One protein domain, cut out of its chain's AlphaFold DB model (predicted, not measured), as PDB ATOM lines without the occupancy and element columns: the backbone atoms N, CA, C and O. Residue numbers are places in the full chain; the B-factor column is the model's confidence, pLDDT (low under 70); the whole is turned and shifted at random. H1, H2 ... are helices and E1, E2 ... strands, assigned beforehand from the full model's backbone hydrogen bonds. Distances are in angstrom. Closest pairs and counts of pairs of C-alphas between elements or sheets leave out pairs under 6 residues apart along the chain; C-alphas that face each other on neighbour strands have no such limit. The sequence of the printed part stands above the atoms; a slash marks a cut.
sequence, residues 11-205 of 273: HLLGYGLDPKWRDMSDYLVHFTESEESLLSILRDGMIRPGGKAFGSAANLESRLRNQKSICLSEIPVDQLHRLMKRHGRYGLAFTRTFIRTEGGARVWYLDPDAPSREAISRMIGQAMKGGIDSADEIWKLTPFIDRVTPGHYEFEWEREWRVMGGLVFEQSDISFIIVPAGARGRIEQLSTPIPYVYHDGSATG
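Overview. This is residues 11 to 205 of the 273 residues of an uncharacterized protein of Actinoplanes ianthinogenes (UniProt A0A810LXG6). A strongly twisted sheet of six strands forms the larger part, with H1 over one face and H2 over the other, and beyond its E6 end lies a smaller lobe of two short strands, E4 and E5, with H4 and H5. H4 lies at the far end of that lobe, and the loop of residues 180 to 195 at the opposite end, beyond E7. The printed part has 195 residues with five named helices and eight named strands, in the order E1 H1 E2 H2 E3 H3 E4 H4 H5 E5 E6 E7 E8; the class is mixed, helices and strands, with 81 residues in named elements, under half. The large sheet runs E6, E2, E1, E3, E7, E8 and is mixed, while E4 and E5 are parallel. The whole is compact by its radius of gyration of the C-alphas, 18.0 A, yet elongated, spanning 56 by 36 by 31 A.

Arrangement. Residues 11 to 26 hold no named element and precede E1, residues 27 to 32, an inner strand of the large sheet. H1, residues 35 to 44, is on this sheet at a height of 9.8 A. E2, residues 69 to 74, is antiparallel to E1, with N 29 and O 73 within hydrogen-bond range at 3.0 A. H2, residues 81 to 87, is on the opposite face from H1 and only just over E1, with 3 C-alphas falling on it; their closest C-alphas, those of Phe 31 and His 87, are 5.6 A apart. E3, residues 90 to 95, is also antiparallel to E1, with N 30 and O 92 at 2.9 A. E2, H2 and E3 form a split strand-helix-strand unit, two strands running the same way with E1 between them, and its crossover is right-handed. H1 runs along E3, at 2 degrees on the local plane; their closest C-alphas, those of Glu 35 and Tyr 90, are 6.6 A apart. H3, residues 96 to 101, is on the sheet but over none of its strands, only just, with 2 C-alphas falling on E1. E4, residues 108 to 110, H4, residues 115 to 127, H5, residues 138 to 144, and E5, residues 145 to 147, form a strand-helix-strand unit, two parallel neighbour strands with helices between, also right-handed; N 110 and O 146 are 2.8 A apart. Residues 123 to 127 of H4 only just touch H5, with 3 pairs of C-alphas within 8 A, the closest Ile 124 and Ile 138 at 6.8 A, at a steep tilt of 45 degrees, opposite ways. H4 is not on the large sheet, and H5 only grazes it with residues 140 to 144. E6, residues 160 to 164, is antiparallel to E2, with N 72 and O 161 at 2.8 A. E7, residues 174 to 179, is antiparallel to E3, with N 93 and O 176 at 2.9 A, and E8, residues 196 to 198, is parallel to E7, with N 197 and O 177 at 2.9 A. Every O i to N i+4 pair is within range in H1, H3 and H4; H2 has 1 of 3, with 1 of 4 O i to N i+3 pairs, and H5 has 1 of 3, with 2 of 4.

Along the chain. E1 begins at C-alpha 27, (137.763, 170.252, 101.187), and is 16.0 A long, as is E2. H1 measures 14.2 A, E3 17.2 A, H4 18.6 A, E6 13.2 A and E7 13.8 A. H4 ends at C-alpha 127, (169.546, 178.887, 89.256), and E8 at C-alpha 198, (128.237, 159.466, 95.803).

Size, cuts and confidence. The two C-alphas farthest apart, those of Gly 130 and Gly 182, are 57.5 A apart. The printed part has no cut. The links H1 to E2, E5 to E6 and E7 to E8 are long. The mean pLDDT of the printed part is 87.2; 17 residues are under 70, among them 152 to 157 and 189 to 192.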
ATOM      1  N   HIS A  11     126.161 171.934 105.660       69.31
ATOM      2  CA  HIS A  11     127.398 172.339 106.335       69.31
ATOM      3  C   HIS A  11     128.675 171.947 105.570       69.31
ATOM      4  O   HIS A  11     129.740 172.476 105.868       69.31
ATOM      5  N   LEU A  12     128.584 171.033 104.595       71.19
ATOM      6  CA  LEU A  12     129.686 170.705 103.679       71.19
ATOM      7  C   LEU A  12     129.697 171.606 102.440       71.19
ATOM      8  O   LEU A  12     130.599 171.507 101.606       71.19
ATOM      9  N   LEU A  13     128.663 172.433 102.278       75.06
ATOM     10  CA  LEU A  13     128.527 173.356 101.168       75.06
ATOM     11  C   LEU A  13     129.020 174.739 101.587       75.06
ATOM     12  O   LEU A  13     128.677 175.259 102.647       75.06
ATOM     13  N   GLY A  14     129.781 175.364 100.696       66.94
ATOM     14  CA  GLY A  14     130.352 176.681 100.932       66.94
ATOM     15  C   GLY A  14     131.711 176.631 101.625       66.94
ATOM     16  O   GLY A  14     132.444 175.645 101.544       66.94
ATOM     17  N   TYR A  15     132.071 177.745 102.253       70.31
ATOM     18  CA  TYR A  15     133.355 177.937 102.921       70.31
ATOM     19  C   TYR A  15     133.119 178.338 104.368       70.31
ATOM     20  O   TYR A  15     132.208 179.122 104.619       70.31
ATOM     21  N   GLY A  16     133.957 177.878 105.298       58.88
ATOM     22  CA  GLY A  16     133.770 177.953 106.751       58.88
ATOM     23  C   GLY A  16     133.576 179.341 107.372       58.88
ATOM     24  O   GLY A  16     133.405 179.443 108.581       58.88
ATOM     25  N   LEU A  17     133.582 180.412 106.572       56.28
ATOM     26  CA  LEU A  17     133.243 181.779 106.983       56.28
ATOM     27  C   LEU A  17     131.905 182.287 106.414       56.28
ATOM     28  O   LEU A  17     131.350 183.241 106.953       56.28
ATOM     29  N   ASP A  18     131.385 181.681 105.343       67.12
ATOM     30  CA  ASP A  18     130.083 182.012 104.764       67.12
ATOM     31  C   ASP A  18     129.505 180.817 103.962       67.12
ATOM     32  O   ASP A  18     129.966 180.529 102.847       67.12
ATOM     33  N   PRO A  19     128.449 180.145 104.460       68.94
ATOM     34  CA  PRO A  19     127.808 179.023 103.762       68.94
ATOM     35  C   PRO A  19     127.142 179.429 102.433       68.94
ATOM     36  O   PRO A  19     126.720 178.579 101.646       68.94
ATOM     37  N   LYS A  20     127.038 180.733 102.139       77.06
ATOM     38  CA  LYS A  20     126.527 181.236 100.857       77.06
ATOM     39  C   LYS A  20     127.571 181.176  99.742       77.06
ATOM     40  O   LYS A  20     127.187 181.241  98.575       77.06
ATOM     41  N   TRP A  21     128.862 181.043 100.058       80.50
ATOM     42  CA  TRP A  21     129.947 181.036  99.065       80.50
ATOM     43  C   TRP A  21     130.109 179.646  98.453       80.50
ATOM     44  O   TRP A  21     131.121 178.968  98.626       80.50
ATOM     45  N   ARG A  22     129.062 179.200  97.749       81.50
ATOM     46  CA  ARG A  22     128.941 177.846  97.186       81.50
ATOM     47  C   ARG A  22     129.914 177.541  96.056       81.50
ATOM     48  O   ARG A  22     129.996 176.403  95.613       81.50
ATOM     49  N   ASP A  23     130.628 178.540  95.562       80.69
ATOM     50  CA  ASP A  23     131.709 178.342  94.613       80.69
ATOM     51  C   ASP A  23     132.987 177.842  95.299       80.69
ATOM     52  O   ASP A  23     133.827 177.253  94.626       80.69
ATOM     53  N   MET A  24     133.145 178.007  96.616       82.69
ATOM     54  CA  MET A  24     134.309 177.562  97.391       82.69
ATOM     55  C   MET A  24     134.038 176.266  98.173       82.69
ATOM     56  O   MET A  24     132.900 175.823  98.294       82.69
ATOM     57  N   SER A  25     135.110 175.624  98.646       87.00
ATOM     58  CA  SER A  25     135.041 174.362  99.394       87.00
ATOM     59  C   SER A  25     136.148 174.276 100.429       87.00
ATOM     60  O   SER A  25     137.316 174.474 100.091       87.00
ATOM     61  N   ASP A  26     135.826 173.922 101.668       88.56
ATOM     62  CA  ASP A  26     136.837 173.643 102.698       88.56
ATOM     63  C   ASP A  26     137.598 172.335 102.476       88.56
ATOM     64  O   ASP A  26     138.551 172.045 103.202       88.56
ATOM     65  N   TYR A  27     137.221 171.571 101.452       92.31
ATOM     66  CA  TYR A  27     137.763 170.252 101.187       92.31
ATOM     67  C   TYR A  27     138.586 170.215  99.904       92.31
ATOM     68  O   TYR A  27     138.264 170.839  98.888       92.31
ATOM     69  N   LEU A  28     139.657 169.433  99.965       95.44
ATOM     70  CA  LEU A  28     140.535 169.124  98.850       95.44
ATOM     71  C   LEU A  28     140.449 167.640  98.553       95.44
ATOM     72  O   LEU A  28     140.583 166.812  99.452       95.44
ATOM     73  N   VAL A  29     140.230 167.315  97.283       95.50
ATOM     74  CA  VAL A  29     139.968 165.943  96.861       95.50
ATOM     75  C   VAL A  29     141.115 165.406  96.029       95.50
ATOM     76  O   VAL A  29     141.447 165.972  94.989       95.50
ATOM     77  N   HIS A  30     141.676 164.276  96.450       96.38
ATOM     78  CA  HIS A  30     142.525 163.451  95.604       96.38
ATOM     79  C   HIS A  30     141.673 162.380  94.920       96.38
ATOM     80  O   HIS A  30     141.114 161.512  95.590       96.38
ATOM     81  N   PHE A  31     141.566 162.441  93.594       94.44
ATOM     82  CA  PHE A  31     140.827 161.449  92.814       94.44
ATOM     83  C   PHE A  31     141.711 160.265  92.413       94.44
ATOM     84  O   PHE A  31     142.898 160.425  92.131       94.44
ATOM     85  N   THR A  32     141.102 159.085  92.325       92.94
ATOM     86  CA  THR A  32     141.727 157.863  91.820       92.94
ATOM     87  C   THR A  32     140.869 157.221  90.733       92.94
ATOM     88  O   THR A  32     139.634 157.263  90.746       92.94
ATOM     89  N   GLU A  33     141.528 156.605  89.752       89.19
ATOM     90  CA  GLU A  33     140.847 155.998  88.603       89.19
ATOM     91  C   GLU A  33     140.100 154.708  88.972       89.19
ATOM     92  O   GLU A  33     139.022 154.453  88.431       89.19
ATOM     93  N   SER A  34     140.644 153.917  89.905       91.12
ATOM     94  CA  SER A  34     140.112 152.603  90.283       91.12
ATOM     95  C   SER A  34     139.854 152.450  91.781       91.12
ATOM     96  O   SER A  34     140.463 153.135  92.612       91.12
ATOM     97  N   GLU A  35     138.977 151.499  92.107       91.12
ATOM     98  CA  GLU A  35     138.680 151.077  93.477       91.12
ATOM     99  C   GLU A  35     139.936 150.497  94.133       91.12
ATOM    100  O   GLU A  35     140.263 150.827  95.265       91.12
ATOM    101  N   GLU A  36     140.702 149.687  93.402       91.88
ATOM    102  CA  GLU A  36     141.927 149.054  93.898       91.88
ATOM    103  C   GLU A  36     142.967 150.084  94.338       91.88
ATOM    104  O   GLU A  36     143.648 149.881  95.341       91.88
ATOM    105  N   SER A  37     143.067 151.198  93.606       92.75
ATOM    106  CA  SER A  37     143.979 152.289  93.947       92.75
ATOM    107  C   SER A  37     143.549 152.966  95.246       92.75
ATOM    108  O   SER A  37     144.378 153.165  96.133       92.75
ATOM    109  N   LEU A  38     142.248 153.242  95.395       93.56
ATOM    110  CA  LEU A  38     141.683 153.794  96.626       93.56
ATOM    111  C   LEU A  38     141.919 152.851  97.816       93.56
ATOM    112  O   LEU A  38     142.398 153.282  98.860       93.56
ATOM    113  N   LEU A  39     141.642 151.556  97.645       91.94
ATOM    114  CA  LEU A  39     141.852 150.546  98.684       91.94
ATOM    115  C   LEU A  39     143.327 150.410  99.080       91.94
ATOM    116  O   LEU A  39     143.624 150.214 100.257       91.94
ATOM    117  N   SER A  40     144.253 150.508  98.121       93.44
ATOM    118  CA  SER A  40     145.688 150.514  98.423       93.44
ATOM    119  C   SER A  40     146.072 151.736  99.249       93.44
ATOM    120  O   SER A  40     146.815 151.595 100.212       93.44
ATOM    121  N   ILE A  41     145.561 152.918  98.898       95.06
ATOM    122  CA  ILE A  41     145.851 154.163  99.619       95.06
ATOM    123  C   ILE A  41     145.307 154.101 101.051       95.06
ATOM    124  O   ILE A  41     146.033 154.419 101.986       95.06
ATOM    125  N   LEU A  42     144.061 153.646 101.226       93.25
ATOM    126  CA  LEU A  42     143.432 153.486 102.541       93.25
ATOM    127  C   LEU A  42     144.189 152.496 103.432       93.25
ATOM    128  O   LEU A  42     144.344 152.737 104.624       93.25
ATOM    129  N   ARG A  43     144.674 151.388 102.859       92.31
ATOM    130  CA  ARG A  43     145.464 150.394 103.596       92.31
ATOM    131  C   ARG A  43     146.830 150.934 104.009       92.31
ATOM    132  O   ARG A  43     147.286 150.638 105.108       92.31
ATOM    133  N   ASP A  44     147.482 151.664 103.112       94.25
ATOM    134  CA  ASP A  44     148.844 152.146 103.323       94.25
ATOM    135  C   ASP A  44     148.891 153.425 104.174       94.25
ATOM    136  O   ASP A  44     149.962 153.767 104.672       94.25
ATOM    137  N   GLY A  45     147.772 154.151 104.310       95.44
ATOM    138  CA  GLY A  45     147.734 155.472 104.950       95.44
ATOM    139  C   GLY A  45     148.573 156.508 104.198       95.44
ATOM    140  O   GLY A  45     149.150 157.416 104.794       95.44
ATOM    141  N   MET A  46     148.739 156.325 102.882       96.81
ATOM    142  CA  MET A  46     149.633 157.158 102.085       96.81
ATOM    143  C   MET A  46     149.180 157.292 100.634       96.81
ATOM    144  O   MET A  46     148.976 156.304  99.922       96.81
ATOM    145  N   ILE A  47     149.151 158.532 100.151       97.31
ATOM    146  CA  ILE A  47     149.099 158.860  98.729       97.31
ATOM    147  C   ILE A  47     150.531 159.059  98.242       97.31
ATOM    148  O   ILE A  47     151.218 160.009  98.623       97.31
ATOM    149  N   ARG A  48     151.003 158.153  97.387       95.56
ATOM    150  CA  ARG A  48     152.328 158.281  96.768       95.56
ATOM    151  C   ARG A  48     152.268 159.288  95.620       95.56
ATOM    152  O   ARG A  48     151.275 159.308  94.889       95.56
ATOM    153  N   PRO A  49     153.316 160.103  95.416       92.50
ATOM    154  CA  PRO A  49     153.344 161.014  94.290       92.50
ATOM    155  C   PRO A  49     153.378 160.219  92.981       92.50
ATOM    156  O   PRO A  49     153.929 159.114  92.914       92.50
ATOM    157  N   GLY A  50     152.781 160.787  91.935       83.81
ATOM    158  CA  GLY A  50     152.718 160.141  90.628       83.81
ATOM    159  C   GLY A  50     154.101 159.884  90.016       83.81
ATOM    160  O   GLY A  50     155.123 160.431  90.432       83.81
ATOM    161  N   GLY A  51     154.136 159.063  88.964       82.00
ATOM    162  CA  GLY A  51     155.388 158.732  88.275       82.00
ATOM    163  C   GLY A  51     156.059 159.920  87.574       82.00
ATOM    164  O   GLY A  51     157.272 159.887  87.388       82.00
ATOM    165  N   LYS A  52     155.288 160.954  87.213       87.75
ATOM    166  CA  LYS A  52     155.748 162.143  86.482       87.75
ATOM    167  C   LYS A  52     156.042 163.296  87.441       87.75
ATOM    168  O   LYS A  52     155.265 163.541  88.361       87.75
ATOM    169  N   ALA A  53     157.128 164.023  87.194       92.38
ATOM    170  CA  ALA A  53     157.346 165.326  87.806       92.38
ATOM    171  C   ALA A  53     156.348 166.382  87.301       92.38
ATOM    172  O   ALA A  53     155.845 166.304  86.179       92.38
ATOM    173  N   PHE A  54     156.107 167.384  88.141       92.06
ATOM    174  CA  PHE A  54     155.190 168.494  87.913       92.06
ATOM    175  C   PHE A  54     155.928 169.833  87.909       92.06
ATOM    176  O   PHE A  54     157.069 169.929  88.370       92.06
ATOM    177  N   GLY A  55     155.263 170.873  87.406       92.88
ATOM    178  CA  GLY A  55     155.760 172.231  87.525       92.88
ATOM    179  C   GLY A  55     156.730 172.679  86.436       92.88
ATOM    180  O   GLY A  55     157.118 171.946  85.521       92.88
ATOM    181  N   SER A  56     157.188 173.919  86.565       94.06
ATOM    182  CA  SER A  56     157.989 174.626  85.564       94.06
ATOM    183  C   SER A  56     159.417 174.093  85.418       94.06
ATOM    184  O   SER A  56     160.133 174.523  84.513       94.06
ATOM    185  N   ALA A  57     159.822 173.180  86.304       93.69
ATOM    186  CA  ALA A  57     161.094 172.463  86.276       93.69
ATOM    187  C   ALA A  57     160.915 170.934  86.201       93.69
ATOM    188  O   ALA A  57     161.854 170.193  86.490       93.69
ATOM    189  N   ALA A  58     159.744 170.437  85.777       91.62
ATOM    190  CA  ALA A  58     159.475 169.000  85.655       91.62
ATOM    191  C   ALA A  58     160.513 168.257  84.791       91.62
ATOM    192  O   ALA A  58     160.898 167.129  85.084       91.62
ATOM    193  N   ASN A  59     161.037 168.909  83.750       91.19
ATOM    194  CA  ASN A  59     162.073 168.355  82.873       91.19
ATOM    195  C   ASN A  59     163.435 168.146  83.565       91.19
ATOM    196  O   ASN A  59     164.329 167.535  82.981       91.19
ATOM    197  N   LEU A  60     163.609 168.664  84.782       91.06
ATOM    198  CA  LEU A  60     164.817 168.519  85.587       91.06
ATOM    199  C   LEU A  60     164.696 167.408  86.642       91.06
ATOM    200  O   LEU A  60     165.592 167.288  87.470       91.06
ATOM    201  N   GLU A  61     163.651 166.572  86.607       88.69
ATOM    202  CA  GLU A  61     163.401 165.489  87.581       88.69
ATOM    203  C   GLU A  61     164.634 164.617  87.874       88.69
ATOM    204  O   GLU A  61     164.917 164.289  89.024       88.69
ATOM    205  N   SER A  62     165.418 164.266  86.849       86.38
ATOM    206  CA  SER A  62     166.620 163.433  87.014       86.38
ATOM    207  C   SER A  62     167.712 164.087  87.868       86.38
ATOM    208  O   SER A  62     168.615 163.406  88.350       86.38
ATOM    209  N   ARG A  63     167.632 165.406  88.053       87.31
ATOM    210  CA  ARG A  63     168.566 166.228  88.828       87.31
ATOM    211  C   ARG A  63     167.926 166.771  90.107       87.31
ATOM    212  O   ARG A  63     168.630 166.973  91.089       87.31
ATOM    213  N   LEU A  64     166.609 166.973  90.105       86.62
ATOM    214  CA  LEU A  64     165.824 167.528  91.203       86.62
ATOM    215  C   LEU A  64     164.815 166.492  91.710       86.62
ATOM    216  O   LEU A  64     163.808 166.205  91.065       86.62
ATOM    217  N   ARG A  65     165.058 165.950  92.907       81.38
ATOM    218  CA  ARG A  65     164.202 164.907  93.506       81.38
ATOM    219  C   ARG A  65     162.861 165.427  94.037       81.38
ATOM    220  O   ARG A  65     161.982 164.628  94.336       81.38
ATOM    221  N   ASN A  66     162.699 166.741  94.151       85.44
ATOM    222  CA  ASN A  66     161.550 167.400  94.779       85.44
ATOM    223  C   ASN A  66     160.458 167.837  93.786       85.44
ATOM    224  O   ASN A  66     159.569 168.591  94.157       85.44
ATOM    225  N   GLN A  67     160.509 167.387  92.528       92.06
ATOM    226  CA  GLN A  67     159.527 167.791  91.511       92.06
ATOM    227  C   GLN A  67     158.306 166.861  91.433       92.06
ATOM    228  O   GLN A  67     157.379 167.110  90.667       92.06
ATOM    229  N   LYS A  68     158.279 165.778  92.219       94.44
ATOM    230  CA  LYS A  68     157.138 164.858  92.289       94.44
ATOM    231  C   LYS A  68     156.176 165.288  93.382       94.44
ATOM    232  O   LYS A  68     156.592 165.483  94.520       94.44
ATOM    233  N   SER A  69     154.901 165.376  93.030       95.19
ATOM    234  CA  SER A  69     153.833 165.798  93.931       95.19
ATOM    235  C   SER A  69     152.608 164.907  93.768       95.19
ATOM    236  O   SER A  69     152.453 164.229  92.747       95.19
ATOM    237  N   ILE A  70     151.740 164.911  94.773       95.81
ATOM    238  CA  ILE A  70     150.337 164.537  94.590       95.81
ATOM    239  C   ILE A  70     149.540 165.777  94.191       95.81
ATOM    240  O   ILE A  70     149.941 166.896  94.513       95.81
ATOM    241  N   CYS A  71     148.412 165.570  93.522       95.06
ATOM    242  CA  CYS A  71     147.494 166.632  93.127       95.06
ATOM    243  C   CYS A  71     146.164 166.446  93.856       95.06
ATOM    244  O   CYS A  71     145.667 165.320  93.959       95.06
ATOM    245  N   LEU A  72     145.588 167.545  94.327       96.25
ATOM    246  CA  LEU A  72     144.244 167.614  94.882       96.25
ATOM    247  C   LEU A  72     143.462 168.732  94.191       96.25
ATOM    248  O   LEU A  72     144.046 169.684  93.674       96.25
ATOM    249  N   SER A  73     142.140 168.643  94.208       94.12
ATOM    250  CA  SER A  73     141.264 169.656  93.625       94.12
ATOM    251  C   SER A  73     140.370 170.293  94.682       94.12
ATOM    252  O   SER A  73     139.699 169.592  95.439       94.12
ATOM    253  N   GLU A  74     140.333 171.625  94.701       93.31
ATOM    254  CA  GLU A  74     139.389 172.417  95.491       93.31
ATOM    255  C   GLU A  74     138.109 172.632  94.682       93.31
ATOM    256  O   GLU A  74     138.025 173.504  93.811       93.31
ATOM    257  N   ILE A  75     137.080 171.848  94.969       87.94
ATOM    258  CA  ILE A  75     135.800 171.925  94.266       87.94
ATOM    259  C   ILE A  75     134.650 171.806  95.267       87.94
ATOM    260  O   ILE A  75     134.785 171.054  96.238       87.94
ATOM    261  N   PRO A  76     133.537 172.541  95.074       86.94
ATOM    262  CA  PRO A  76     132.348 172.345  95.892       86.94
ATOM    263  C   PRO A  76     131.905 170.885  95.836       86.94
ATOM    264  O   PRO A  76     131.963 170.249  94.778       86.94
ATOM    265  N   VAL A  77     131.488 170.346  96.981       84.88
ATOM    266  CA  VAL A  77     131.181 168.915  97.136       84.88
ATOM    267  C   VAL A  77     130.034 168.485  96.209       84.88
ATOM    268  O   VAL A  77     130.062 167.404  95.629       84.88
ATOM    269  N   ASP A  78     129.068 169.364  95.957       82.00
ATOM    270  CA  ASP A  78     127.968 169.152  95.009       82.00
ATOM    271  C   ASP A  78     128.400 169.228  93.526       82.00
ATOM    272  O   ASP A  78     127.663 168.819  92.625       82.00
ATOM    273  N   GLN A  79     129.610 169.716  93.240       85.06
ATOM    274  CA  GLN A  79     130.150 169.875  91.886       85.06
ATOM    275  C   GLN A  79     131.249 168.859  91.540       85.06
ATOM    276  O   GLN A  79     131.809 168.927  90.444       85.06
ATOM    277  N   LEU A  80     131.531 167.879  92.410       85.06
ATOM    278  CA  LEU A  80     132.580 166.864  92.208       85.06
ATOM    279  C   LEU A  80     132.495 166.165  90.843       85.06
ATOM    280  O   LEU A  80     133.521 165.931  90.194       85.06
ATOM    281  N   HIS A  81     131.274 165.914  90.360       81.69
ATOM    282  CA  HIS A  81     130.995 165.273  89.072       81.69
ATOM    283  C   HIS A  81     131.702 165.943  87.878       81.69
ATOM    284  O   HIS A  81     132.013 165.265  86.894       81.69
ATOM    285  N   ARG A  82     132.008 167.247  87.961       82.75
ATOM    286  CA  ARG A  82     132.716 167.997  86.910       82.75
ATOM    287  C   ARG A  82     134.143 167.498  86.687       82.75
ATOM    288  O   ARG A  82     134.596 167.454  85.547       82.75
ATOM    289  N   LEU A  83     134.831 167.101  87.757       83.81
ATOM    290  CA  LEU A  83     136.232 166.667  87.709       83.81
ATOM    291  C   LEU A  83     136.378 165.157  87.549       83.81
ATOM    292  O   LEU A  83     137.368 164.675  87.000       83.81
ATOM    293  N   MET A  84     135.365 164.396  87.944       82.00
ATOM    294  CA  MET A  84     135.434 162.935  87.962       82.00
ATOM    295  C   MET A  84     135.570 162.303  86.576       82.00
ATOM    296  O   MET A  84     136.189 161.250  86.422       82.00
ATOM    297  N   LYS A  85     135.055 162.964  85.531       76.50
ATOM    298  CA  LYS A  85     135.254 162.517  84.144       76.50
ATOM    299  C   LYS A  85     136.736 162.497  83.751       76.50
ATOM    300  O   LYS A  85     137.118 161.703  82.896       76.50
ATOM    301  N   ARG A  86     137.545 163.377  84.346       81.50
ATOM    302  CA  ARG A  86     138.957 163.566  84.008       81.50
ATOM    303  C   ARG A  86     139.901 162.898  85.001       81.50
ATOM    304  O   ARG A  86     140.871 162.290  84.570       81.50
ATOM    305  N   HIS A  87     139.637 163.044  86.295       83.94
ATOM    306  CA  HIS A  87     140.596 162.690  87.343       83.94
ATOM    307  C   HIS A  87     140.328 161.337  88.005       83.94
ATOM    308  O   HIS A  87     141.195 160.825  88.705       83.94
ATOM    309  N   GLY A  88     139.158 160.738  87.772       87.12
ATOM    310  CA  GLY A  88     138.820 159.429  88.313       87.12
ATOM    311  C   GLY A  88     137.463 159.392  89.001       87.12
ATOM    312  O   GLY A  88     136.820 160.408  89.257       87.12
ATOM    313  N   ARG A  89     137.001 158.172  89.266       90.25
ATOM    314  CA  ARG A  89     135.659 157.901  89.796       90.25
ATOM    315  C   ARG A  89     135.638 157.709  91.309       90.25
ATOM    316  O   ARG A  89     134.562 157.650  91.891       90.25
ATOM    317  N   TYR A  90     136.800 157.589  91.923       92.88
ATOM    318  CA  TYR A  90     136.967 157.398  93.353       92.88
ATOM    319  C   TYR A  90     137.766 158.571  93.911       92.88
ATOM    320  O   TYR A  90     138.428 159.274  93.145       92.88
ATOM    321  N   GLY A  91     137.730 158.799  95.220       94.06
ATOM    322  CA  GLY A  91     138.587 159.816  95.812       94.06
ATOM    323  C   GLY A  91     138.551 159.884  97.328       94.06
ATOM    324  O   GLY A  91     137.666 159.324  97.973       94.06
ATOM    325  N   LEU A  92     139.531 160.599  97.872       95.38
ATOM    326  CA  LEU A  92     139.651 160.935  99.287       95.38
ATOM    327  C   LEU A  92     139.608 162.446  99.442       95.38
ATOM    328  O   LEU A  92     140.329 163.158  98.740       95.38
ATOM    329  N   ALA A  93     138.767 162.916 100.356       95.31
ATOM    330  CA  ALA A  93     138.676 164.319 100.702       95.31
ATOM    331  C   ALA A  93     139.344 164.590 102.046       95.31
ATOM    332  O   ALA A  93     139.113 163.875 103.020       95.31
ATOM    333  N   PHE A  94     140.117 165.666 102.092       95.88
ATOM    334  CA  PHE A  94     140.793 166.159 103.285       95.88
ATOM    335  C   PHE A  94     140.411 167.612 103.527       95.88
ATOM    336  O   PHE A  94     140.093 168.342 102.582       95.88
ATOM    337  N   THR A  95     140.497 168.067 104.775       93.75
ATOM    338  CA  THR A  95     140.322 169.492 105.062       93.75
ATOM    339  C   THR A  95     141.470 170.303 104.462       93.75
ATOM    340  O   THR A  95     142.630 169.879 104.421       93.75
ATOM    341  N   ARG A  96     141.170 171.525 104.027       92.44
ATOM    342  CA  ARG A  96     142.180 172.472 103.546       92.44
ATOM    343  C   ARG A  96     143.240 172.759 104.607       92.44
ATOM    344  O   ARG A  96     144.407 172.938 104.270       92.44
ATOM    345  N   THR A  97     142.840 172.816 105.877       92.31
ATOM    346  CA  THR A  97     143.753 173.033 107.005       92.31
ATOM    347  C   THR A  97     144.772 171.908 107.106       92.31
ATOM    348  O   THR A  97     145.962 172.201 107.139       92.31
ATOM    349  N   PHE A  98     144.327 170.648 107.061       96.12
ATOM    350  CA  PHE A  98     145.220 169.490 107.066       96.12
ATOM    351  C   PHE A  98     146.229 169.555 105.913       96.12
ATOM    352  O   PHE A  98     147.434 169.547 106.141       96.12
ATOM    353  N   ILE A  99     145.755 169.757 104.680       97.81
ATOM    354  CA  ILE A  99     146.642 169.821 103.509       97.81
ATOM    355  C   ILE A  99     147.652 170.969 103.604       97.81
ATOM    356  O   ILE A  99     148.800 170.803 103.199       97.81
ATOM    357  N   ARG A 100     147.268 172.129 104.148       95.69
ATOM    358  CA  ARG A 100     148.209 173.236 104.378       95.69
ATOM    359  C   ARG A 100     149.289 172.875 105.395       95.69
ATOM    360  O   ARG A 100     150.438 173.256 105.190       95.69
ATOM    361  N   THR A 101     148.926 172.180 106.470       95.75
ATOM    362  CA  THR A 101     149.878 171.705 107.485       95.75
ATOM    363  C   THR A 101     150.875 170.715 106.885       95.75
ATOM    364  O   THR A 101     152.068 170.827 107.151       95.75
ATOM    365  N   GLU A 102     150.422 169.866 105.962       96.81
ATOM    366  CA  GLU A 102     151.259 168.925 105.203       96.81
ATOM    367  C   GLU A 102     152.090 169.590 104.081       96.81
ATOM    368  O   GLU A 102     152.651 168.925 103.212       96.81
ATOM    369  N   GLY A 103     152.190 170.924 104.066       95.00
ATOM    370  CA  GLY A 103     152.979 171.670 103.081       95.00
ATOM    371  C   GLY A 103     152.313 171.787 101.709       95.00
ATOM    372  O   GLY A 103     152.970 172.121 100.719       95.00
ATOM    373  N   GLY A 104     151.011 171.518 101.634       96.31
ATOM    374  CA  GLY A 104     150.225 171.671 100.427       96.31
ATOM    375  C   GLY A 104     149.988 173.129 100.053       96.31
ATOM    376  O   GLY A 104     149.690 173.976 100.900       96.31
ATOM    377  N   ALA A 105     150.075 173.419  98.758       96.19
ATOM    378  CA  ALA A 105     149.883 174.761  98.224       96.19
ATOM    379  C   ALA A 105     149.143 174.744  96.885       96.19
ATOM    380  O   ALA A 105     149.133 173.746  96.163       96.19
ATOM    381  N   ARG A 106     148.530 175.885  96.557       95.38
ATOM    382  CA  ARG A 106     147.850 176.110  95.277       95.38
ATOM    383  C   ARG A 106     148.841 176.138  94.123       95.38
ATOM    384  O   ARG A 106     149.934 176.685  94.261       95.38
ATOM    385  N   VAL A 107     148.412 175.616  92.982       94.88
ATOM    386  CA  VAL A 107     149.157 175.712  91.727       94.88
ATOM    387  C   VAL A 107     148.912 177.072  91.077       94.88
ATOM    388  O   VAL A 107     147.791 177.578  91.050       94.88
ATOM    389  N   TRP A 108     149.976 177.680  90.561       93.44
ATOM    390  CA  TRP A 108     149.945 178.910  89.785       93.44
ATOM    391  C   TRP A 108     150.159 178.583  88.316       93.44
ATOM    392  O   TRP A 108     151.243 178.156  87.916       93.44
ATOM    393  N   TYR A 109     149.135 178.820  87.508       92.12
ATOM    394  CA  TYR A 109     149.232 178.714  86.062       92.12
ATOM    395  C   TYR A 109     149.678 180.058  85.490       92.12
ATOM    396  O   TYR A 109     149.068 181.092  85.745       92.12
ATOM    397  N   LEU A 110     150.788 180.051  84.757       92.19
ATOM    398  CA  LEU A 110     151.359 181.245  84.154       92.19
ATOM    399  C   LEU A 110     150.982 181.315  82.681       92.19
ATOM    400  O   LEU A 110     151.442 180.493  81.871       92.19
ATOM    401  N   ASP A 111     150.192 182.332  82.355       89.94
ATOM    402  CA  ASP A 111     149.719 182.572  81.003       89.94
ATOM    403  C   ASP A 111     150.863 182.780  80.010       89.94
ATOM    404  O   ASP A 111     151.966 183.222  80.373       89.94
ATOM    405  N   PRO A 112     150.629 182.449  78.731       86.00
ATOM    406  CA  PRO A 112     151.504 182.879  77.653       86.00
ATOM    407  C   PRO A 112     151.681 184.403  77.715       86.00
ATOM    408  O   PRO A 112     150.735 185.133  77.984       86.00
ATOM    409  N   ASP A 113     152.911 184.874  77.517       88.06
ATOM    410  CA  ASP A 113     153.265 186.303  77.458       88.06
ATOM    411  C   ASP A 113     153.066 187.128  78.748       88.06
ATOM    412  O   ASP A 113     153.364 188.323  78.774       88.06
ATOM    413  N   ALA A 114     152.660 186.504  79.859       90.88
ATOM    414  CA  ALA A 114     152.584 187.189  81.144       90.88
ATOM    415  C   ALA A 114     153.989 187.567  81.672       90.88
ATOM    416  O   ALA A 114     154.891 186.717  81.695       90.88
ATOM    417  N   PRO A 115     154.192 188.786  82.214       95.19
ATOM    418  CA  PRO A 115     155.470 189.183  82.822       95.19
ATOM    419  C   PRO A 115     155.943 188.242  83.943       95.19
ATOM    420  O   PRO A 115     157.144 188.032  84.130       95.19
ATOM    421  N   SER A 116     155.004 187.629  84.671       93.81
ATOM    422  CA  SER A 116     155.280 186.619  85.701       93.81
ATOM    423  C   SER A 116     155.956 185.372  85.122       93.81
ATOM    424  O   SER A 116     156.920 184.865  85.699       93.81
ATOM    425  N   ARG A 117     155.524 184.911  83.940       93.94
ATOM    426  CA  ARG A 117     156.136 183.786  83.223       93.94
ATOM    427  C   ARG A 117     157.579 184.076  82.847       93.94
ATOM    428  O   ARG A 117     158.444 183.209  83.016       93.94
ATOM    429  N   GLU A 118     157.852 185.280  82.353       94.75
ATOM    430  CA  GLU A 118     159.209 185.699  82.013       94.75
ATOM    431  C   GLU A 118     160.092 185.783  83.266       94.75
ATOM    432  O   GLU A 118     161.209 185.263  83.270       94.75
ATOM    433  N   ALA A 119     159.588 186.378  84.350       95.81
ATOM    434  CA  ALA A 119     160.312 186.488  85.613       95.81
ATOM    435  C   ALA A 119     160.699 185.112  86.180       95.81
ATOM    436  O   ALA A 119     161.880 184.875  86.441       95.81
ATOM    437  N   ILE A 120     159.748 184.174  86.277       95.50
ATOM    438  CA  ILE A 120     160.020 182.804  86.743       95.50
ATOM    439  C   ILE A 120     161.008 182.089  85.820       95.50
ATOM    440  O   ILE A 120     161.929 181.419  86.287       95.50
ATOM    441  N   SER A 121     160.876 182.258  84.503       94.19
ATOM    442  CA  SER A 121     161.813 181.663  83.543       94.19
ATOM    443  C   SER A 121     163.232 182.208  83.714       94.19
ATOM    444  O   SER A 121     164.190 181.437  83.654       94.19
ATOM    445  N   ARG A 122     163.383 183.510  83.995       95.62
ATOM    446  CA  ARG A 122     164.680 184.114  84.323       95.62
ATOM    447  C   ARG A 122     165.239 183.568  85.633       95.62
ATOM    448  O   ARG A 122     166.414 183.221  85.648       95.62
ATOM    449  N   MET A 123     164.434 183.448  86.690       95.94
ATOM    450  CA  MET A 123     164.878 182.895  87.981       95.94
ATOM    451  C   MET A 123     165.391 181.459  87.834       95.94
ATOM    452  O   MET A 123     166.523 181.178  88.217       95.94
ATOM    453  N   ILE A 124     164.618 180.589  87.177       95.25
ATOM    454  CA  ILE A 124     165.031 179.211  86.865       95.25
ATOM    455  C   ILE A 124     166.323 179.214  86.040       95.25
ATOM    456  O   ILE A 124     167.258 178.478  86.339       95.25
ATOM    457  N   GLY A 125     166.406 180.074  85.021       95.12
ATOM    458  CA  GLY A 125     167.600 180.200  84.190       95.12
ATOM    459  C   GLY A 125     168.847 180.620  84.972       95.12
ATOM    460  O   GLY A 125     169.928 180.123  84.675       95.12
ATOM    461  N   GLN A 126     168.720 181.502  85.972       95.25
ATOM    462  CA  GLN A 126     169.836 181.882  86.848       95.25
ATOM    463  C   GLN A 126     170.247 180.732  87.770       95.25
ATOM    464  O   GLN A 126     171.437 180.451  87.853       95.25
ATOM    465  N   ALA A 127     169.287 180.030  88.376       94.75
ATOM    466  CA  ALA A 127     169.546 178.887  89.256       94.75
ATOM    467  C   ALA A 127     170.187 177.683  88.531       94.75
ATOM    468  O   ALA A 127     170.728 176.776  89.156       94.75
ATOM    469  N   MET A 128     170.144 177.666  87.194       93.75
ATOM    470  CA  MET A 128     170.833 176.676  86.362       93.75
ATOM    471  C   MET A 128     172.249 177.103  85.929       93.75
ATOM    472  O   MET A 128     172.969 176.298  85.326       93.75
ATOM    473  N   LYS A 129     172.659 178.361  86.149       92.56
ATOM    474  CA  LYS A 129     173.977 178.844  85.709       92.56
ATOM    475  C   LYS A 129     175.086 178.266  86.576       92.56
ATOM    476  O   LYS A 129     175.045 178.346  87.793       92.56
ATOM    477  N   GLY A 130     176.130 177.754  85.925       85.81
ATOM    478  CA  GLY A 130     177.289 177.178  86.615       85.81
ATOM    479  C   GLY A 130     177.052 175.772  87.180       85.81
ATOM    480  O   GLY A 130     177.961 175.211  87.781       85.81
ATOM    481  N   GLY A 131     175.875 175.184  86.947       88.94
ATOM    482  CA  GLY A 131     175.447 173.908  87.522       88.94
ATOM    483  C   GLY A 131     174.055 174.040  88.137       88.94
ATOM    484  O   GLY A 131     173.550 175.145  88.283       88.94
ATOM    485  N   ILE A 132     173.417 172.914  88.462       92.00
ATOM    486  CA  ILE A 132     172.168 172.923  89.235       92.00
ATOM    487  C   ILE A 132     172.541 172.670  90.688       92.00
ATOM    488  O   ILE A 132     172.940 171.556  91.031       92.00
ATOM    489  N   ASP A 133     172.409 173.701  91.515       91.62
ATOM    490  CA  ASP A 133     172.415 173.557  92.965       91.62
ATOM    491  C   ASP A 133     171.011 173.143  93.417       91.62
ATOM    492  O   ASP A 133     170.060 173.910  93.277       91.62
ATOM    493  N   SER A 134     170.855 171.924  93.940       89.62
ATOM    494  CA  SER A 134     169.550 171.437  94.400       89.62
ATOM    495  C   SER A 134     169.042 172.143  95.662       89.62
ATOM    496  O   SER A 134     167.893 171.918  96.035       89.62
ATOM    497  N   ALA A 135     169.868 172.963  96.322       90.19
ATOM    498  CA  ALA A 135     169.481 173.748  97.491       90.19
ATOM    499  C   ALA A 135     168.852 175.111  97.147       90.19
ATOM    500  O   ALA A 135     168.330 175.760  98.053       90.19
ATOM    501  N   ASP A 136     168.867 175.548  95.880       93.88
ATOM    502  CA  ASP A 136     168.248 176.822  95.490       93.88
ATOM    503  C   ASP A 136     166.739 176.823  95.807       93.88
ATOM    504  O   ASP A 136     165.994 175.897  95.464       93.88
ATOM    505  N   GLU A 137     166.282 177.885  96.471       93.50
ATOM    506  CA  GLU A 137     164.908 178.039  96.948       93.50
ATOM    507  C   GLU A 137     163.880 178.033  95.810       93.50
ATOM    508  O   GLU A 137     162.738 177.619  96.024       93.50
ATOM    509  N   ILE A 138     164.263 178.419  94.583       94.88
ATOM    510  CA  ILE A 138     163.338 178.380  93.444       94.88
ATOM    511  C   ILE A 138     162.796 176.966  93.213       94.88
ATOM    512  O   ILE A 138     161.623 176.813  92.872       94.88
ATOM    513  N   TRP A 139     163.592 175.922  93.481       94.94
ATOM    514  CA  TRP A 139     163.177 174.532  93.281       94.94
ATOM    515  C   TRP A 139     162.079 174.081  94.234       94.94
ATOM    516  O   TRP A 139     161.416 173.089  93.937       94.94
ATOM    517  N   LYS A 140     161.872 174.781  95.356       93.00
ATOM    518  CA  LYS A 140     160.740 174.538  96.262       93.00
ATOM    519  C   LYS A 140     159.439 175.121  95.715       93.00
ATOM    520  O   LYS A 140     158.368 174.654  96.079       93.00
ATOM    521  N   LEU A 141     159.528 176.122  94.839       94.44
ATOM    522  CA  LEU A 141     158.375 176.779  94.226       94.44
ATOM    523  C   LEU A 141     157.976 176.127  92.905       94.44
ATOM    524  O   LEU A 141     156.790 176.049  92.597       94.44
ATOM    525  N   THR A 142     158.946 175.647  92.119       95.81
ATOM    526  CA  THR A 142     158.677 175.135  90.769       95.81
ATOM    527  C   THR A 142     157.614 174.040  90.684       95.81
ATOM    528  O   THR A 142     156.874 174.097  89.704       95.81
ATOM    529  N   PRO A 143     157.441 173.110  91.651       95.38
ATOM    530  CA  PRO A 143     156.377 172.103  91.586       95.38
ATOM    531  C   PRO A 143     154.967 172.700  91.604       95.38
ATOM    532  O   PRO A 143     154.032 172.065  91.123       95.38
ATOM    533  N   PHE A 144     154.813 173.922  92.121       95.69
ATOM    534  CA  PHE A 144     153.547 174.645  92.235       95.69
ATOM    535  C   PHE A 144     153.324 175.651  91.107       95.69
ATOM    536  O   PHE A 144     152.362 176.404  91.155       95.69
ATOM    537  N   ILE A 145     154.202 175.709  90.105       95.12
ATOM    538  CA  ILE A 145     154.110 176.695  89.028       95.12
ATOM    539  C   ILE A 145     154.045 175.969  87.695       95.12
ATOM    540  O   ILE A 145     155.039 175.402  87.257       95.12
ATOM    541  N   ASP A 146     152.915 176.049  87.007       92.56
ATOM    542  CA  ASP A 146     152.750 175.492  85.670       92.56
ATOM    543  C   ASP A 146     152.751 176.594  84.612       92.56
ATOM    544  O   ASP A 146     152.344 177.731  84.839       92.56
ATOM    545  N   ARG A 147     153.223 176.258  83.412       90.06
ATOM    546  CA  ARG A 147     153.182 177.157  82.254       90.06
ATOM    547  C   ARG A 147     152.025 176.741  81.363       90.06
ATOM    548  O   ARG A 147     152.044 175.637  80.818       90.06
ATOM    549  N   VAL A 148     151.062 177.634  81.168       86.25
ATOM    550  CA  VAL A 148     149.933 177.373  80.272       86.25
ATOM    551  C   VAL A 148     150.450 177.274  78.841       86.25
ATOM    552  O   VAL A 148     151.269 178.085  78.395       86.25
ATOM    553  N   THR A 149     150.009 176.251  78.115       81.25
ATOM    554  CA  THR A 149     150.292 176.130  76.682       81.25
ATOM    555  C   THR A 149     149.049 176.578  75.916       81.25
ATOM    556  O   THR A 149     147.986 176.002  76.152       81.25
ATOM    557  N   PRO A 150     149.142 177.579  75.017       77.00
ATOM    558  CA  PRO A 150     147.995 178.019  74.226       77.00
ATOM    559  C   PRO A 150     147.338 176.852  73.481       77.00
ATOM    560  O   PRO A 150     148.035 175.986  72.952       77.00
ATOM    561  N   GLY A 151     146.004 176.831  73.423       71.56
ATOM    562  CA  GLY A 151     145.244 175.781  72.731       71.56
ATOM    563  C   GLY A 151     145.168 174.440  73.471       71.56
ATOM    564  O   GLY A 151     144.538 173.508  72.974       71.56
ATOM    565  N   HIS A 152     145.774 174.337  74.657       67.75
ATOM    566  CA  HIS A 152     145.509 173.263  75.608       67.75
ATOM    567  C   HIS A 152     144.464 173.716  76.639       67.75
ATOM    568  O   HIS A 152     144.201 174.904  76.776       67.75
ATOM    569  N   TYR A 153     143.850 172.744  77.318       68.19
ATOM    570  CA  TYR A 153     142.789 172.915  78.318       68.19
ATOM    571  C   TYR A 153     142.969 174.144  79.232       68.19
ATOM    572  O   TYR A 153     144.062 174.384  79.741       68.19
ATOM    573  N   GLU A 154     141.878 174.870  79.479       67.38
ATOM    574  CA  GLU A 154     141.849 176.047  80.352       67.38
ATOM    575  C   GLU A 154     141.837 175.628  81.827       67.38
ATOM    576  O   GLU A 154     140.823 175.189  82.367       67.38
ATOM    577  N   PHE A 155     142.986 175.763  82.486       69.12
ATOM    578  CA  PHE A 155     143.160 175.400  83.896       69.12
ATOM    579  C   PHE A 155     142.570 176.420  84.880       69.12
ATOM    580  O   PHE A 155     142.555 176.162  86.078       69.12
ATOM    581  N   GLU A 156     142.051 177.554  84.403       65.62
ATOM    582  CA  GLU A 156     141.540 178.655  85.240       65.62
ATOM    583  C   GLU A 156     140.441 178.216  86.224       65.62
ATOM    584  O   GLU A 156     140.296 178.788  87.304       65.62
ATOM    585  N   TRP A 157     139.696 177.164  85.876       69.94
ATOM    586  CA  TRP A 157     138.624 176.604  86.702       69.94
ATOM    587  C   TRP A 157     139.093 175.472  87.627       69.94
ATOM    588  O   TRP A 157     138.435 175.177  88.628       69.94
ATOM    589  N   GLU A 158     140.214 174.818  87.308       71.44
ATOM    590  CA  GLU A 158     140.789 173.733  88.104       71.44
ATOM    591  C   GLU A 158     141.624 174.357  89.227       71.44
ATOM    592  O   GLU A 158     142.808 174.644  89.082       71.44
ATOM    593  N   ARG A 159     140.990 174.598  90.380       89.31
ATOM    594  CA  ARG A 159     141.674 175.053  91.602       89.31
ATOM    595  C   ARG A 159     142.523 173.916  92.181       89.31
ATOM    596  O   ARG A 159     142.150 173.272  93.163       89.31
ATOM    597  N   GLU A 160     143.634 173.633  91.512       93.69
ATOM    598  CA  GLU A 160     144.570 172.565  91.844       93.69
ATOM    599  C   GLU A 160     145.442 172.958  93.041       93.69
ATOM    600  O   GLU A 160     145.949 174.078  93.159       93.69
ATOM    601  N   TRP A 161     145.640 171.988  93.924       96.31
ATOM    602  CA  TRP A 161     146.613 172.011  95.000       96.31
ATOM    603  C   TRP A 161     147.600 170.867  94.805       96.31
ATOM    604  O   TRP A 161     147.239 169.802  94.306       96.31
ATOM    605  N   ARG A 162     148.847 171.061  95.230       96.69
ATOM    606  CA  ARG A 162     149.867 170.010  95.236       96.69
ATOM    607  C   ARG A 162     150.447 169.831  96.626       96.69
ATOM    608  O   ARG A 162     150.479 170.781  97.399       96.69
ATOM    609  N   VAL A 163     150.929 168.625  96.912       96.88
ATOM    610  CA  VAL A 163     151.786 168.317  98.069       96.88
ATOM    611  C   VAL A 163     153.014 167.579  97.543       96.88
ATOM    612  O   VAL A 163     152.877 166.579  96.831       96.88
ATOM    613  N   MET A 164     154.213 168.085  97.834       94.69
ATOM    614  CA  MET A 164     155.467 167.498  97.347       94.69
ATOM    615  C   MET A 164     155.785 166.181  98.065       94.69
ATOM    616  O   MET A 164     155.638 166.076  99.275       94.69
ATOM    617  N   GLY A 165     156.289 165.181  97.339       91.12
ATOM    618  CA  GLY A 165     156.822 163.939  97.917       91.12
ATOM    619  C   GLY A 165     155.790 162.886  98.346       91.12
ATOM    620  O   GLY A 165     156.169 161.728  98.520       91.12
ATOM    621  N   GLY A 166     154.508 163.240  98.435       94.56
ATOM    622  CA  GLY A 166     153.423 162.353  98.863       94.56
ATOM    623  C   GLY A 166     152.600 162.970  99.988       94.56
ATOM    624  O   GLY A 166     152.895 164.071 100.432       94.56
ATOM    625  N   LEU A 167     151.575 162.253 100.439       97.62
ATOM    626  CA  LEU A 167     150.760 162.631 101.592       97.62
ATOM    627  C   LEU A 167     150.584 161.410 102.484       97.62
ATOM    628  O   LEU A 167     150.033 160.409 102.028       97.62
ATOM    629  N   VAL A 168     151.075 161.486 103.715       97.69
ATOM    630  CA  VAL A 168     150.827 160.483 104.758       97.69
ATOM    631  C   VAL A 168     149.662 160.984 105.599       97.69
ATOM    632  O   VAL A 168     149.565 162.182 105.842       97.69
ATOM    633  N   PHE A 169     148.755 160.095 105.985       96.12
ATOM    634  CA  PHE A 169     147.559 160.474 106.728       96.12
ATOM    635  C   PHE A 169     147.043 159.312 107.578       96.12
ATOM    636  O   PHE A 169     147.269 158.137 107.273       96.12
ATOM    637  N   GLU A 170     146.300 159.650 108.622       92.94
ATOM    638  CA  GLU A 170     145.502 158.721 109.411       92.94
ATOM    639  C   GLU A 170     144.050 158.701 108.918       92.94
ATOM    640  O   GLU A 170     143.579 159.604 108.226       92.94
ATOM    641  N   GLN A 171     143.288 157.670 109.289       89.00
ATOM    642  CA  GLN A 171     141.876 157.586 108.887       89.00
ATOM    643  C   GLN A 171     141.040 158.772 109.393       89.00
ATOM    644  O   GLN A 171     140.082 159.161 108.729       89.00
ATOM    645  N   SER A 172     141.420 159.361 110.529       89.44
ATOM    646  CA  SER A 172     140.819 160.560 111.123       89.44
ATOM    647  C   SER A 172     141.017 161.829 110.293       89.44
ATOM    648  O   SER A 172     140.207 162.746 110.401       89.44
ATOM    649  N   ASP A 173     142.046 161.887 109.446       93.06
ATOM    650  CA  ASP A 173     142.302 163.042 108.578       93.06
ATOM    651  C   ASP A 173     141.377 163.069 107.350       93.06
ATOM    652  O   ASP A 173     141.204 164.108 106.699       93.06
ATOM    653  N   ILE A 174     140.763 161.926 107.019       93.75
ATOM    654  CA  ILE A 174     139.848 161.796 105.886       93.75
ATOM    655  C   ILE A 174     138.483 162.357 106.282       93.75
ATOM    656  O   ILE A 174     137.782 161.820 107.136       93.75
ATOM    657  N   SER A 175     138.062 163.413 105.592       91.38
ATOM    658  CA  SER A 175     136.755 164.039 105.808       91.38
ATOM    659  C   SER A 175     135.616 163.226 105.196       91.38
ATOM    660  O   SER A 175     134.553 163.105 105.797       91.38
ATOM    661  N   PHE A 176     135.820 162.687 103.992       91.38
ATOM    662  CA  PHE A 176     134.881 161.777 103.333       91.38
ATOM    663  C   PHE A 176     135.533 161.036 102.162       91.38
ATOM    664  O   PHE A 176     136.560 161.453 101.620       91.38
ATOM    665  N   ILE A 177     134.900 159.940 101.746       92.12
ATOM    666  CA  ILE A 177     135.307 159.128 100.596       92.12
ATOM    667  C   ILE A 177     134.314 159.331  99.454       92.12
ATOM    668  O   ILE A 177     133.099 159.298  99.651       92.12
ATOM    669  N   ILE A 178     134.827 159.505  98.239       90.75
ATOM    670  CA  ILE A 178     134.017 159.605  97.026       90.75
ATOM    671  C   ILE A 178     134.000 158.255  96.327       90.75
ATOM    672  O   ILE A 178     135.057 157.697  96.020       90.75
ATOM    673  N   VAL A 179     132.803 157.743  96.041       89.50
ATOM    674  CA  VAL A 179     132.619 156.440  95.388       89.50
ATOM    675  C   VAL A 179     131.473 156.474  94.373       89.50
ATOM    676  O   VAL A 179     130.501 157.210  94.559       89.50
ATOM    677  N   PRO A 180     131.528 155.671  93.295       85.12
ATOM    678  CA  PRO A 180     130.380 155.464  92.419       85.12
ATOM    679  C   PRO A 180     129.174 154.915  93.177       85.12
ATOM    680  O   PRO A 180     129.318 154.151  94.135       85.12
ATOM    681  N   ALA A 181     127.972 155.248  92.704       74.44
ATOM    682  CA  ALA A 181     126.746 154.649  93.219       74.44
ATOM    683  C   ALA A 181     126.839 153.110  93.151       74.44
ATOM    684  O   ALA A 181     127.133 152.540  92.099       74.44
ATOM    685  N   GLY A 182     126.623 152.441  94.288       71.00
ATOM    686  CA  GLY A 182     126.690 150.979  94.406       71.00
ATOM    687  C   GLY A 182     128.080 150.373  94.662       71.00
ATOM    688  O   GLY A 182     128.160 149.172  94.896       71.00
ATOM    689  N   ALA A 183     129.163 151.161  94.693       70.31
ATOM    690  CA  ALA A 183     130.541 150.669  94.883       70.31
ATOM    691  C   ALA A 183     130.995 150.575  96.362       70.31
ATOM    692  O   ALA A 183     132.185 150.545  96.663       70.31
ATOM    693  N   ARG A 184     130.049 150.544  97.307       68.62
ATOM    694  CA  ARG A 184     130.296 150.734  98.749       68.62
ATOM    695  C   ARG A 184     130.990 149.537  99.435       68.62
ATOM    696  O   ARG A 184     131.861 149.709 100.283       68.62
ATOM    697  N   GLY A 185     130.649 148.314  99.017       71.75
ATOM    698  CA  GLY A 185     130.803 147.110  99.847       71.75
ATOM    699  C   GLY A 185     132.219 146.762 100.327       71.75
ATOM    700  O   GLY A 185     132.387 146.395 101.486       71.75
ATOM    701  N   ARG A 186     133.249 146.854  99.476       70.81
ATOM    702  CA  ARG A 186     134.633 146.507  99.876       70.81
ATOM    703  C   ARG A 186     135.338 147.634 100.624       70.81
ATOM    704  O   ARG A 186     136.242 147.360 101.407       70.81
ATOM    705  N   ILE A 187     134.935 148.877 100.379       75.50
ATOM    706  CA  ILE A 187     135.552 150.063 100.978       75.50
ATOM    707  C   ILE A 187     135.107 150.196 102.439       75.50
ATOM    708  O   ILE A 187     135.947 150.407 103.306       75.50
ATOM    709  N   GLU A 188     133.826 149.950 102.732       73.50
ATOM    710  CA  GLU A 188     133.284 149.964 104.104       73.50
ATOM    711  C   GLU A 188     133.975 149.010 105.070       73.50
ATOM    712  O   GLU A 188     134.015 149.267 106.266       73.50
ATOM    713  N   GLN A 189     134.514 147.899 104.573       69.38
ATOM    714  CA  GLN A 189     135.196 146.924 105.424       69.38
ATOM    715  C   GLN A 189     136.568 147.412 105.908       69.38
ATOM    716  O   GLN A 189     137.127 146.823 106.830       69.38
ATOM    717  N   LEU A 190     137.134 148.434 105.259       67.81
ATOM    718  CA  LEU A 190     138.500 148.904 105.493       67.81
ATOM    719  C   LEU A 190     138.561 150.264 106.183       67.81
ATOM    720  O   LEU A 190     139.564 150.559 106.829       67.81
ATOM    721  N   SER A 191     137.511 151.071 106.063       62.19
ATOM    722  CA  SER A 191     137.403 152.356 106.744       62.19
ATOM    723  C   SER A 191     136.531 152.242 107.997       62.19
ATOM    724  O   SER A 191     135.437 151.681 107.938       62.19
ATOM    725  N   THR A 192     136.974 152.835 109.115       62.72
ATOM    726  CA  THR A 192     136.110 153.233 110.257       62.72
ATOM    727  C   THR A 192     134.987 154.171 109.759       62.72
ATOM    728  O   THR A 192     134.970 154.414 108.555       62.72
ATOM    729  N   PRO A 193     134.004 154.675 110.546       74.31
ATOM    730  CA  PRO A 193     132.801 155.289 109.968       74.31
ATOM    731  C   PRO A 193     133.096 156.676 109.365       74.31
ATOM    732  O   PRO A 193     132.722 157.710 109.905       74.31
ATOM    733  N   ILE A 194     133.789 156.677 108.230       81.50
ATOM    734  CA  ILE A 194     134.099 157.806 107.383       81.50
ATOM    735  C   ILE A 194     132.887 157.976 106.474       81.50
ATOM    736  O   ILE A 194     132.409 157.000 105.881       81.50
ATOM    737  N   PRO A 195     132.365 159.196 106.344       86.50
ATOM    738  CA  PRO A 195     131.244 159.429 105.465       86.50
ATOM    739  C   PRO A 195     131.572 159.194 103.985       86.50
ATOM    740  O   PRO A 195     132.702 159.375 103.528       86.50
ATOM    741  N   TYR A 196     130.544 158.847 103.215       87.25
ATOM    742  CA  TYR A 196     130.628 158.639 101.771       87.25
ATOM    743  C   TYR A 196     129.822 159.693 101.027       87.25
ATOM    744  O   TYR A 196     128.686 159.983 101.406       87.25
ATOM    745  N   VAL A 197     130.391 160.194  99.933       86.38
ATOM    746  CA  VAL A 197     129.718 161.041  98.946       86.38
ATOM    747  C   VAL A 197     129.663 160.286  97.621       86.38
ATOM    748  O   VAL A 197     130.682 159.814  97.109       86.38
ATOM    749  N   TYR A 198     128.464 160.157  97.065       83.69
ATOM    750  CA  TYR A 198     128.237 159.466  95.803       83.69
ATOM    751  C   TYR A 198     128.179 160.440  94.631       83.69
ATOM    752  O   TYR A 198     128.008 161.650  94.770       83.69
ATOM    753  N   HIS A 199     128.311 159.881  93.432       77.19
ATOM    754  CA  HIS A 199     128.352 160.638  92.177       77.19
ATOM    755  C   HIS A 199     127.057 161.390  91.875       77.19
ATOM    756  O   HIS A 199     127.080 162.383  91.156       77.19
ATOM    757  N   ASP A 200     125.938 160.898  92.396       75.19
ATOM    758  CA  ASP A 200     124.621 161.516  92.264       75.19
ATOM    759  C   ASP A 200     124.383 162.636  93.292       75.19
ATOM    760  O   ASP A 200     123.292 163.199  93.343       75.19
ATOM    761  N   GLY A 201     125.399 162.974  94.096       72.88
ATOM    762  CA  GLY A 201     125.312 163.981  95.149       72.88
ATOM    763  C   GLY A 201     124.608 163.487  96.412       72.88
ATOM    764  O   GLY A 201     124.410 164.275  97.335       72.88
ATOM    765  N   SER A 202     124.233 162.208  96.486       77.50
ATOM    766  CA  SER A 202     123.792 161.627  97.749       77.50
ATOM    767  C   SER A 202     124.978 161.417  98.688       77.50
ATOM    768  O   SER A 202     126.129 161.277  98.256       77.50
ATOM    769  N   ALA A 203     124.709 161.392  99.989       79.50
ATOM    770  CA  ALA A 203     125.720 161.122 100.999       79.50
ATOM    771  C   ALA A 203     125.214 160.129 102.056       79.50
ATOM    772  O   ALA A 203     124.022 160.045 102.339       79.50
ATOM    773  N   THR A 204     126.124 159.350 102.649       77.88
ATOM    774  CA  THR A 204     125.811 158.396 103.733       77.88
ATOM    775  C   THR A 204     126.907 158.393 104.795       77.88
ATOM    776  O   THR A 204     128.028 158.796 104.514       77.88
ATOM    777  N   GLY A 205     126.614 157.898 106.001       70.62
ATOM    778  CA  GLY A 205     127.606 157.774 107.083       70.62
ATOM    779  C   GLY A 205     127.740 159.015 107.972       70.62
ATOM    780  O   GLY A 205     128.302 158.923 109.054       70.62
TER     781      GLY A 205